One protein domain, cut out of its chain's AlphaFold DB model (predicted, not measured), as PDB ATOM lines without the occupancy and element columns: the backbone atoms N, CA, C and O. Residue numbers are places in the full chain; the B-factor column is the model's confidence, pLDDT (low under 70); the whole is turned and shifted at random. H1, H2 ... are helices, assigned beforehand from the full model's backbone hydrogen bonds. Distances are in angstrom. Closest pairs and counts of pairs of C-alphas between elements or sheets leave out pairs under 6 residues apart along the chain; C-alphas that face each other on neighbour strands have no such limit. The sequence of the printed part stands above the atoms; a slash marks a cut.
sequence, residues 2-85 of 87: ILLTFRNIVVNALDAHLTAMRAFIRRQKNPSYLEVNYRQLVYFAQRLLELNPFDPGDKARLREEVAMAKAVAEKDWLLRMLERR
ATOM      1  N   ILE A   2     -59.353 126.926  25.639       66.62
ATOM      2  CA  ILE A   2     -60.411 126.740  24.613       66.62
ATOM      3  C   ILE A   2     -61.013 125.312  24.565       66.62
ATOM      4  O   ILE A   2     -62.230 125.166  24.479       66.62
ATOM      5  N   LEU A   3     -60.195 124.256  24.683       64.00
ATOM      6  CA  LEU A   3     -60.661 122.857  24.603       64.00
ATOM      7  C   LEU A   3     -61.582 122.443  25.766       64.00
ATOM      8  O   LEU A   3     -62.550 121.713  25.561       64.00
ATOM      9  N   LEU A   4     -61.312 122.940  26.977       63.94
ATOM     10  CA  LEU A   4     -62.135 122.660  28.159       63.94
ATOM     11  C   LEU A   4     -63.514 123.324  28.037       63.94
ATOM     12  O   LEU A   4     -64.534 122.704  28.329       63.94
ATOM     13  N   THR A   5     -63.545 124.561  27.540       70.38
ATOM     14  CA  THR A   5     -64.787 125.307  27.307       70.38
ATOM     15  C   THR A   5     -65.646 124.645  26.233       70.38
ATOM     16  O   THR A   5     -66.845 124.477  26.435       70.38
ATOM     17  N   PHE A   6     -65.046 124.201  25.123       75.25
ATOM     18  CA  PHE A   6     -65.776 123.503  24.064       75.25
ATOM     19  C   PHE A   6     -66.389 122.184  24.553       75.25
ATOM     20  O   PHE A   6     -67.571 121.935  24.320       75.25
ATOM     21  N   ARG A   7     -65.625 121.374  25.304       75.94
ATOM     22  CA  ARG A   7     -66.144 120.147  25.934       75.94
ATOM     23  C   ARG A   7     -67.371 120.443  26.798       75.94
ATOM     24  O   ARG A   7     -68.368 119.736  26.691       75.94
ATOM     25  N   ASN A   8     -67.312 121.489  27.619       81.62
ATOM     26  CA  ASN A   8     -68.425 121.862  28.492       81.62
ATOM     27  C   ASN A   8     -69.653 122.328  27.694       81.62
ATOM     28  O   ASN A   8     -70.768 121.948  28.034       81.62
ATOM     29  N   ILE A   9     -69.467 123.076  26.603       86.75
ATOM     30  CA  ILE A   9     -70.571 123.495  25.724       86.75
ATOM     31  C   ILE A   9     -71.273 122.278  25.110       86.75
ATOM     32  O   ILE A   9     -72.498 122.193  25.156       86.75
ATOM     33  N   VAL A  10     -70.512 121.323  24.570       86.06
ATOM     34  CA  VAL A  10     -71.076 120.119  23.940       86.06
ATOM     35  C   VAL A  10     -71.817 119.252  24.958       86.06
ATOM     36  O   VAL A  10     -72.930 118.803  24.685       86.06
ATOM     37  N   VAL A  11     -71.235 119.048  26.144       88.19
ATOM     38  CA  VAL A  11     -71.874 118.276  27.221       88.19
ATOM     39  C   VAL A  11     -73.174 118.943  27.675       88.19
ATOM     40  O   VAL A  11     -74.193 118.265  27.773       88.19
ATOM     41  N   ASN A  12     -73.171 120.264  27.869       91.81
ATOM     42  CA  ASN A  12     -74.363 121.004  28.284       91.81
ATOM     43  C   ASN A  12     -75.468 120.967  27.219       91.81
ATOM     44  O   ASN A  12     -76.642 120.824  27.553       91.81
ATOM     45  N   ALA A  13     -75.111 121.075  25.934       93.44
ATOM     46  CA  ALA A  13     -76.078 120.983  24.843       93.44
ATOM     47  C   ALA A  13     -76.740 119.598  24.783       93.44
ATOM     48  O   ALA A  13     -77.957 119.494  24.611       93.44
ATOM     49  N   LEU A  14     -75.950 118.535  24.966       93.62
ATOM     50  CA  LEU A  14     -76.466 117.172  25.012       93.62
ATOM     51  C   LEU A  14     -77.372 116.954  26.231       93.62
ATOM     52  O   LEU A  14     -78.465 116.417  26.075       93.62
ATOM     53  N   ASP A  15     -76.969 117.401  27.420       94.69
ATOM     54  CA  ASP A  15     -77.795 117.249  28.622       94.69
ATOM     55  C   ASP A  15     -79.118 118.034  28.529       94.69
ATOM     56  O   ASP A  15     -80.189 117.518  28.868       94.69
ATOM     57  N   ALA A  16     -79.087 119.242  27.958       95.75
ATOM     58  CA  ALA A  16     -80.296 120.011  27.678       95.75
ATOM     59  C   ALA A  16     -81.238 119.262  26.717       95.75
ATOM     60  O   ALA A  16     -82.451 119.209  26.943       95.75
ATOM     61  N   HIS A  17     -80.687 118.633  25.674       96.25
ATOM     62  CA  HIS A  17     -81.466 117.823  24.741       96.25
ATOM     63  C   HIS A  17     -82.076 116.588  25.416       96.25
ATOM     64  O   HIS A  17     -83.270 116.329  25.260       96.25
ATOM     65  N   LEU A  18     -81.295 115.856  26.218       96.25
ATOM     66  CA  LEU A  18     -81.768 114.691  26.972       96.25
ATOM     67  C   LEU A  18     -82.875 115.076  27.961       96.25
ATOM     68  O   LEU A  18     -83.896 114.391  28.057       96.25
ATOM     69  N   THR A  19     -82.739 116.221  28.626       95.88
ATOM     70  CA  THR A  19     -83.766 116.774  29.515       95.88
ATOM     71  C   THR A  19     -85.059 117.096  28.762       95.88
ATOM     72  O   THR A  19     -86.149 116.710  29.201       95.88
ATOM     73  N   ALA A  20     -84.964 117.744  27.597       96.19
ATOM     74  CA  ALA A  20     -86.120 118.028  26.751       96.19
ATOM     75  C   ALA A  20     -86.796 116.739  26.252       96.19
ATOM     76  O   ALA A  20     -88.023 116.617  26.311       96.19
ATOM     77  N   MET A  21     -86.007 115.744  25.836       94.62
ATOM     78  CA  MET A  21     -86.498 114.440  25.393       94.62
ATOM     79  C   MET A  21     -87.220 113.700  26.525       94.62
ATOM     80  O   MET A  21     -88.337 113.221  26.332       94.62
ATOM     81  N   ARG A  22     -86.656 113.679  27.740       93.69
ATOM     82  CA  ARG A  22     -87.308 113.108  28.931       93.69
ATOM     83  C   ARG A  22     -88.663 113.766  29.196       93.69
ATOM     84  O   ARG A  22     -89.644 113.075  29.479       93.69
ATOM     85  N   ALA A  23     -88.735 115.095  29.101       93.94
ATOM     86  CA  ALA A  23     -89.977 115.840  29.288       93.94
ATOM     87  C   ALA A  23     -91.014 115.525  28.199       93.94
ATOM     88  O   ALA A  23     -92.194 115.382  28.518       93.94
ATOM     89  N   PHE A  24     -90.582 115.390  26.944       92.62
ATOM     90  CA  PHE A  24     -91.433 114.996  25.822       92.62
ATOM     91  C   PHE A  24     -92.016 113.590  26.014       92.62
ATOM     92  O   PHE A  24     -93.233 113.426  25.969       92.62
ATOM     93  N   ILE A  25     -91.164 112.605  26.315       90.94
ATOM     94  CA  ILE A  25     -91.558 111.211  26.567       90.94
ATOM     95  C   ILE A  25     -92.591 111.148  27.701       90.94
ATOM     96  O   ILE A  25     -93.635 110.522  27.560       90.94
ATOM     97  N   ARG A  26     -92.359 111.874  28.804       88.06
ATOM     98  CA  ARG A  26     -93.256 111.876  29.973       88.06
ATOM     99  C   ARG A  26     -94.662 112.421  29.692       88.06
ATOM    100  O   ARG A  26     -95.571 112.134  30.462       88.06
ATOM    101  N   ARG A  27     -94.847 113.230  28.646       90.12
ATOM    102  CA  ARG A  27     -96.148 113.835  28.302       90.12
ATOM    103  C   ARG A  27     -97.048 112.909  27.480       90.12
ATOM    104  O   ARG A  27     -98.207 113.255  27.257       90.12
ATOM    105  N   GLN A  28     -96.545 111.763  27.021       87.50
ATOM    106  CA  GLN A  28     -97.352 110.796  26.284       87.50
ATOM    107  C   GLN A  28     -98.357 110.131  27.236       87.50
ATOM    108  O   GLN A  28     -98.000 109.679  28.318       87.50
ATOM    109  N   LYS A  29     -99.643 110.125  26.863       78.81
ATOM    110  CA  LYS A  29    -100.735 109.674  27.747       78.81
ATOM    111  C   LYS A  29    -100.882 108.149  27.831       78.81
ATOM    112  O   LYS A  29    -101.548 107.676  28.741       78.81
ATOM    113  N   ASN A  30    -100.259 107.407  26.912       81.31
ATOM    114  CA  ASN A  30    -100.299 105.945  26.850       81.31
ATOM    115  C   ASN A  30     -98.874 105.382  26.781       81.31
ATOM    116  O   ASN A  30     -98.291 105.378  25.690       81.31
ATOM    117  N   PRO A  31     -98.316 104.900  27.905       77.06
ATOM    118  CA  PRO A  31     -96.977 104.341  27.912       77.06
ATOM    119  C   PRO A  31     -96.896 103.073  27.076       77.06
ATOM    120  O   PRO A  31     -97.484 102.040  27.392       77.06
ATOM    121  N   SER A  32     -96.154 103.177  25.977       86.12
ATOM    122  CA  SER A  32     -95.827 102.058  25.100       86.12
ATOM    123  C   SER A  32     -94.499 101.421  25.509       86.12
ATOM    124  O   SER A  32     -93.675 102.032  26.192       86.12
ATOM    125  N   TYR A  33     -94.239 100.202  25.032       86.88
ATOM    126  CA  TYR A  33     -92.919  99.576  25.167       86.88
ATOM    127  C   TYR A  33     -91.804 100.483  24.615       86.88
ATOM    128  O   TYR A  33     -90.738 100.600  25.215       86.88
ATOM    129  N   LEU A  34     -92.069 101.190  23.512       87.31
ATOM    130  CA  LEU A  34     -91.141 102.156  22.924       87.31
ATOM    131  C   LEU A  34     -90.836 103.307  23.894       87.31
ATOM    132  O   LEU A  34     -89.676 103.666  24.078       87.31
ATOM    133  N   GLU A  35     -91.861 103.835  24.567       91.06
ATOM    134  CA  GLU A  35     -91.698 104.888  25.571       91.06
ATOM    135  C   GLU A  35     -90.755 104.446  26.700       91.06
ATOM    136  O   GLU A  35     -89.806 105.161  27.029       91.06
ATOM    137  N   VAL A  36     -90.977 103.253  27.262       92.19
ATOM    138  CA  VAL A  36     -90.147 102.704  28.346       92.19
ATOM    139  C   VAL A  36     -88.692 102.550  27.895       92.19
ATOM    140  O   VAL A  36     -87.784 102.971  28.611       92.19
ATOM    141  N   ASN A  37     -88.468 102.020  26.687       94.62
ATOM    142  CA  ASN A  37     -87.127 101.845  26.128       94.62
ATOM    143  C   ASN A  37     -86.367 103.170  26.004       94.62
ATOM    144  O   ASN A  37     -85.212 103.258  26.427       94.62
ATOM    145  N   TYR A  38     -87.000 104.202  25.442       94.25
ATOM    146  CA  TYR A  38     -86.349 105.500  25.258       94.25
ATOM    147  C   TYR A  38     -86.208 106.278  26.562       94.25
ATOM    148  O   TYR A  38     -85.214 106.975  26.750       94.25
ATOM    149  N   ARG A  39     -87.149 106.132  27.499       94.25
ATOM    150  CA  ARG A  39     -87.026 106.708  28.842       94.25
ATOM    151  C   ARG A  39     -85.781 106.178  29.551       94.25
ATOM    152  O   ARG A  39     -85.032 106.970  30.120       94.25
ATOM    153  N   GLN A  40     -85.548 104.867  29.476       96.19
ATOM    154  CA  GLN A  40     -84.360 104.237  30.049       96.19
ATOM    155  C   GLN A  40     -83.085 104.649  29.314       96.19
ATOM    156  O   GLN A  40     -82.091 104.963  29.963       96.19
ATOM    157  N   LEU A  41     -83.115 104.745  27.980       96.88
ATOM    158  CA  LEU A  41     -81.970 105.243  27.213       96.88
ATOM    159  C   LEU A  41     -81.577 106.660  27.650       96.88
ATOM    160  O   LEU A  41     -80.410 106.913  27.934       96.88
ATOM    161  N   VAL A  42     -82.547 107.571  27.767       96.62
ATOM    162  CA  VAL A  42     -82.296 108.947  28.217       96.62
ATOM    163  C   VAL A  42     -81.752 108.975  29.646       96.62
ATOM    164  O   VAL A  42     -80.829 109.734  29.934       96.62
ATOM    165  N   TYR A  43     -82.284 108.138  30.538       96.06
ATOM    166  CA  TYR A  43     -81.769 108.003  31.901       96.06
ATOM    167  C   TYR A  43     -80.292 107.590  31.924       96.06
ATOM    168  O   TYR A  43     -79.466 108.298  32.505       96.06
ATOM    169  N   PHE A  44     -79.942 106.497  31.247       97.12
ATOM    170  CA  PHE A  44     -78.570 105.991  31.241       97.12
ATOM    171  C   PHE A  44     -77.599 106.909  30.493       97.12
ATOM    172  O   PHE A  44     -76.451 107.048  30.910       97.12
ATOM    173  N   ALA A  45     -78.052 107.588  29.437       96.00
ATOM    174  CA  ALA A  45     -77.251 108.589  28.742       96.00
ATOM    175  C   ALA A  45     -76.883 109.771  29.657       96.00
ATOM    176  O   ALA A  45     -75.747 110.232  29.616       96.00
ATOM    177  N   GLN A  46     -77.796 110.229  30.519       95.25
ATOM    178  CA  GLN A  46     -77.492 111.288  31.493       95.25
ATOM    179  C   GLN A  46     -76.541 110.797  32.589       95.25
ATOM    180  O   GLN A  46     -75.539 111.455  32.862       95.25
ATOM    181  N   ARG A  47     -76.756 109.586  33.121       95.06
ATOM    182  CA  ARG A  47     -75.819 108.961  34.073       95.06
ATOM    183  C   ARG A  47     -74.408 108.810  33.494       95.06
ATOM    184  O   ARG A  47     -73.428 109.019  34.199       95.06
ATOM    185  N   LEU A  48     -74.287 108.516  32.197       93.19
ATOM    186  CA  LEU A  48     -73.006 108.491  31.485       93.19
ATOM    187  C   LEU A  48     -72.305 109.858  31.455       93.19
ATOM    188  O   LEU A  48     -71.076 109.907  31.502       93.19
ATOM    189  N   LEU A  49     -73.050 110.962  31.350       90.94
ATOM    190  CA  LEU A  49     -72.478 112.313  31.379       90.94
ATOM    191  C   LEU A  49     -71.954 112.678  32.768       90.94
ATOM    192  O   LEU A  49     -70.883 113.275  32.860       90.94
ATOM    193  N   GLU A  50     -72.676 112.262  33.806       90.31
ATOM    194  CA  GLU A  50     -72.389 112.525  35.224       90.31
ATOM    195  C   GLU A  50     -71.315 111.607  35.823       90.31
ATOM    196  O   GLU A  50     -70.862 111.842  36.942       90.31
ATOM    197  N   LEU A  51     -70.916 110.563  35.096       90.31
ATOM    198  CA  LEU A  51     -70.016 109.530  35.592       90.31
ATOM    199  C   LEU A  51     -68.689 110.115  36.087       90.31
ATOM    200  O   LEU A  51     -67.986 110.800  35.332       90.31
ATOM    201  N   ASN A  52     -68.326 109.794  37.328       84.38
ATOM    202  CA  ASN A  52     -67.066 110.232  37.914       84.38
ATOM    203  C   ASN A  52     -65.894 109.416  37.326       84.38
ATOM    204  O   ASN A  52     -65.826 108.209  37.554       84.38
ATOM    205  N   PRO A  53     -64.941 110.037  36.602       81.25
ATOM    206  CA  PRO A  53     -63.827 109.313  35.988       81.25
ATOM    207  C   PRO A  53     -62.853 108.702  37.006       81.25
ATOM    208  O   PRO A  53     -62.080 107.820  36.647       81.25
ATOM    209  N   PHE A  54     -62.887 109.147  38.263       84.94
ATOM    210  CA  PHE A  54     -62.007 108.661  39.329       84.94
ATOM    211  C   PHE A  54     -62.670 107.609  40.231       84.94
ATOM    212  O   PHE A  54     -62.044 107.152  41.184       84.94
ATOM    213  N   ASP A  55     -63.915 107.218  39.941       88.12
ATOM    214  CA  ASP A  55     -64.642 106.174  40.668       88.12
ATOM    215  C   ASP A  55     -64.961 104.992  39.731       88.12
ATOM    216  O   ASP A  55     -66.019 104.952  39.089       88.12
ATOM    217  N   PRO A  56     -64.065 103.990  39.636       86.44
ATOM    218  CA  PRO A  56     -64.324 102.798  38.830       86.44
ATOM    219  C   PRO A  56     -65.521 101.978  39.351       86.44
ATOM    220  O   PRO A  56     -66.115 101.216  38.586       86.44
ATOM    221  N   GLY A  57     -65.910 102.144  40.621       91.81
ATOM    222  CA  GLY A  57     -67.079 101.495  41.209       91.81
ATOM    223  C   GLY A  57     -68.401 102.082  40.711       91.81
ATOM    224  O   GLY A  57     -69.349 101.335  40.465       91.81
ATOM    225  N   ASP A  58     -68.486 103.399  40.502       91.62
ATOM    226  CA  ASP A  58     -69.652 104.044  39.867       91.62
ATOM    227  C   ASP A  58     -69.848 103.542  38.428       91.62
ATOM    228  O   ASP A  58     -70.955 103.170  38.031       91.62
ATOM    229  N   LYS A  59     -68.750 103.391  37.675       92.19
ATOM    230  CA  LYS A  59     -68.767 102.786  36.335       92.19
ATOM    231  C   LYS A  59     -69.287 101.351  36.337       92.19
ATOM    232  O   LYS A  59     -70.123 101.003  35.500       92.19
ATOM    233  N   ALA A  60     -68.776 100.515  37.240       93.50
ATOM    234  CA  ALA A  60     -69.171  99.113  37.328       93.50
ATOM    235  C   ALA A  60     -70.663  98.969  37.662       93.50
ATOM    236  O   ALA A  60     -71.364  98.218  36.985       93.50
ATOM    237  N   ARG A  61     -71.160  99.759  38.624       95.38
ATOM    238  CA  ARG A  61     -72.585  99.795  38.984       95.38
ATOM    239  C   ARG A  61     -73.457 100.214  37.810       95.38
ATOM    240  O   ARG A  61     -74.407  99.513  37.480       95.38
ATOM    241  N   LEU A  62     -73.098 101.295  37.113       95.88
ATOM    242  CA  LEU A  62     -73.874 101.746  35.956       95.88
ATOM    243  C   LEU A  62     -73.890 100.701  34.828       95.88
ATOM    244  O   LEU A  62     -74.915 100.511  34.173       95.88
ATOM    245  N   ARG A  63     -72.778  99.985  34.609       95.88
ATOM    246  CA  ARG A  63     -72.721  98.871  33.648       95.88
ATOM    247  C   ARG A  63     -73.680  97.750  34.034       95.88
ATOM    248  O   ARG A  63     -74.390  97.247  33.163       95.88
ATOM    249  N   GLU A  64     -73.701  97.367  35.304       96.75
ATOM    250  CA  GLU A  64     -74.602  96.337  35.818       96.75
ATOM    251  C   GLU A  64     -76.071  96.759  35.688       96.75
ATOM    252  O   GLU A  64     -76.879  96.004  35.150       96.75
ATOM    253  N   GLU A  65     -76.409  97.997  36.054       97.12
ATOM    254  CA  GLU A  65     -77.760  98.545  35.899       97.12
ATOM    255  C   GLU A  65     -78.241  98.498  34.439       97.12
ATOM    256  O   GLU A  65     -79.355  98.040  34.162       97.12
ATOM    257  N   VAL A  66     -77.394  98.908  33.484       97.06
ATOM    258  CA  VAL A  66     -77.700  98.816  32.046       97.06
ATOM    259  C   VAL A  66     -77.883  97.356  31.628       97.06
ATOM    260  O   VAL A  66     -78.837  97.030  30.916       97.06
ATOM    261  N   ALA A  67     -77.002  96.456  32.071       96.38
ATOM    262  CA  ALA A  67     -77.063  95.034  31.744       96.38
ATOM    263  C   ALA A  67     -78.325  94.352  32.300       96.38
ATOM    264  O   ALA A  67     -78.908  93.503  31.621       96.38
ATOM    265  N   MET A  68     -78.801  94.758  33.475       97.06
ATOM    266  CA  MET A  68     -80.005  94.215  34.110       97.06
ATOM    267  C   MET A  68     -81.304  94.863  33.615       97.06
ATOM    268  O   MET A  68     -82.385  94.293  33.790       97.06
ATOM    269  N   ALA A  69     -81.234  96.032  32.971       95.88
ATOM    270  CA  ALA A  69     -82.410  96.689  32.420       95.88
ATOM    271  C   ALA A  69     -83.097  95.803  31.363       95.88
ATOM    272  O   ALA A  69     -82.491  95.402  30.361       95.88
ATOM    273  N   LYS A  70     -84.387  95.518  31.593       90.62
ATOM    274  CA  LYS A  70     -85.233  94.679  30.722       90.62
ATOM    275  C   LYS A  70     -85.601  95.349  29.396       90.62
ATOM    276  O   LYS A  70     -85.804  94.662  28.404       90.62
ATOM    277  N   ALA A  71     -85.736  96.672  29.396       91.56
ATOM    278  CA  ALA A  71     -86.172  97.456  28.247       91.56
ATOM    279  C   ALA A  71     -85.368  98.756  28.207       91.56
ATOM    280  O   ALA A  71     -85.605  99.660  29.005       91.56
ATOM    281  N   VAL A  72     -84.384  98.818  27.317       95.88
ATOM    282  CA  VAL A  72     -83.582 100.010  27.055       95.88
ATOM    283  C   VAL A  72     -83.239 100.024  25.571       95.88
ATOM    284  O   VAL A  72     -82.689  99.057  25.042       95.88
ATOM    285  N   ALA A  73     -83.599 101.111  24.888       94.56
ATOM    286  CA  ALA A  73     -83.175 101.304  23.507       94.56
ATOM    287  C   ALA A  73     -81.645 101.413  23.465       94.56
ATOM    288  O   ALA A  73     -81.049 101.981  24.375       94.56
ATOM    289  N   GLU A  74     -81.012 100.888  22.414       95.50
ATOM    290  CA  GLU A  74     -79.563 101.033  22.208       95.50
ATOM    291  C   GLU A  74     -78.702 100.500  23.379       95.50
ATOM    292  O   GLU A  74     -77.640 101.043  23.693       95.50
ATOM    293  N   LYS A  75     -79.137  99.412  24.034       96.69
ATOM    294  CA  LYS A  75     -78.423  98.778  25.163       96.69
ATOM    295  C   LYS A  75     -76.941  98.536  24.874       96.69
ATOM    296  O   LYS A  75     -76.078  98.913  25.664       96.69
ATOM    297  N   ASP A  76     -76.651  97.941  23.724       96.06
ATOM    298  CA  ASP A  76     -75.284  97.594  23.341       96.06
ATOM    299  C   ASP A  76     -74.429  98.841  23.117       96.06
ATOM    300  O   ASP A  76     -73.233  98.842  23.402       96.06
ATOM    301  N   TRP A  77     -75.031  99.928  22.634       95.81
ATOM    302  CA  TRP A  77     -74.335 101.201  22.505       95.81
ATOM    303  C   TRP A  77     -73.962 101.776  23.877       95.81
ATOM    304  O   TRP A  77     -72.811 102.178  24.053       95.81
ATOM    305  N   LEU A  78     -74.866 101.743  24.865       96.19
ATOM    306  CA  LEU A  78     -74.572 102.185  26.238       96.19
ATOM    307  C   LEU A  78     -73.412 101.391  26.854       96.19
ATOM    308  O   LEU A  78     -72.495 101.977  27.433       96.19
ATOM    309  N   LEU A  79     -73.415 100.066  26.683       95.75
ATOM    310  CA  LEU A  79     -72.349  99.195  27.185       95.75
ATOM    311  C   LEU A  79     -70.996  99.501  26.523       95.75
ATOM    312  O   LEU A  79     -69.995  99.642  27.226       95.75
ATOM    313  N   ARG A  80     -70.969  99.705  25.198       95.50
ATOM    314  CA  ARG A  80     -69.752 100.124  24.476       95.50
ATOM    315  C   ARG A  80     -69.244 101.495  24.924       95.50
ATOM    316  O   ARG A  80     -68.036 101.713  24.994       95.50
ATOM    317  N   MET A  81     -70.140 102.438  25.218       92.81
ATOM    318  CA  MET A  81     -69.745 103.761  25.719       92.81
ATOM    319  C   MET A  81     -69.113 103.684  27.107       92.81
ATOM    320  O   MET A  81     -68.142 104.394  27.371       92.81
ATOM    321  N   LEU A  82     -69.624 102.803  27.969       92.06
ATOM    322  CA  LEU A  82     -68.998 102.518  29.255       92.06
ATOM    323  C   LEU A  82     -67.615 101.898  29.062       92.06
ATOM    324  O   LEU A  82     -66.688 102.301  29.748       92.06
ATOM    325  N   GLU A  83     -67.423 100.987  28.112       89.75
ATOM    326  CA  GLU A  83     -66.099 100.400  27.842       89.75
ATOM    327  C   GLU A  83     -65.071 101.464  27.455       89.75
ATOM    328  O   GLU A  83     -64.023 101.534  28.086       89.75
ATOM    329  N   ARG A  84     -65.429 102.361  26.529       85.06
ATOM    330  CA  ARG A  84     -64.552 103.439  26.036       85.06
ATOM    331  C   ARG A  84     -64.212 104.513  27.070       85.06
ATOM    332  O   ARG A  84     -63.199 105.187  26.937       85.06
ATOM    333  N   ARG A  85     -65.061 104.743  28.077       68.88
ATOM    334  CA  ARG A  85     -64.753 105.680  29.174       68.88
ATOM    335  C   ARG A  85     -63.841 104.994  30.193       68.88
ATOM    336  O   ARG A  85     -64.315 104.537  31.232       68.88
TER     337      ARG A  85
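What this domain is: This is residues 2 to 85 of the 87 residues of an uncharacterized protein of Saprospiraceae bacterium (UniProt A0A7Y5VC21). Four helices lie nearly along one axis, with H2 in the middle: the long H1 packs along one side of it, and the shorter H3 and H4 pack together on the other side. H2, H3 and H4 make a small triangular bundle, while residues 2 to 10 of H1 stick out beyond it, and the turn at residues 27 to 32 sticks out as well. The printed part has 84 residues with four named helices, H1, H2, H3 and H4 in chain order, and no named strand; its class is all helix. It is only just compact, close to loose, with a radius of gyration of the C-alphas of 13.9 A, and it is elongated, spanning 44 by 28 by 16 A.

Where its parts are: H1 takes residues 2 to 26 and is 36.4 A long from first to last C-alpha, beginning at C-alpha 2 at (-60.411, 126.740, 24.613). H2 takes residues 33 to 50 and measures 26.3 A, with C-alpha 33 at (-92.919, 99.576, 25.167). H3 takes residues 56 to 68 and measures 18.5 A. H4 takes residues 75 to 84 and measures 14.7 A, ending at C-alpha 84 at (-64.552, 103.439, 26.036).

How they stand to each other: H2 is the hub and touches the three other helices. H1 and H2 form a helical hairpin: they touch at a shallow tilt of 26 degrees, opposite ways, and their closest C-alphas, those of Leu 18 and Val 42, are 5.9 A apart. H2, H3 and H4 form a bundle, up and down, each helix running against the one before it in the chain. H2 and H3, also a hairpin, only just touch, with 3 pairs of C-alphas within 8 A; H2 touches H3 with residues 44 to 47 alone, and H3 touches H2 with residues 62 to 66 alone. Their closest C-alphas, those of Phe 44 and Val 66, are 7.3 A apart, and the tilt is a shallow 5 degrees, opposite ways. The hairpin of H3 and H4 has a shallow tilt of 16 degrees, opposite ways, and its closest C-alphas, those of Arg 63 and Leu 79, are 6.5 A apart. H4 touches H2 at residues 41 to 48 of H2 alone, at a shallow tilt of 11 degrees, the same way; the closest C-alphas, those of Ala 45 and Leu 78, are 7.4 A apart. H1 is apart from H3 and from H4. In H1, H2, H3 and H4 every O i to N i+4 pair is within hydrogen-bond range.

The domain as a whole: The two C-alphas farthest apart, those of Ile 2 and Asn 30, are 45.0 A apart. The printed part has no cut; the link from H2 to H3 is tight, and those from H1 to H2 and from H3 to H4 are short. The mean pLDDT of the printed part is 90.2, and residues 2 to 4 and residue 85 are under 70.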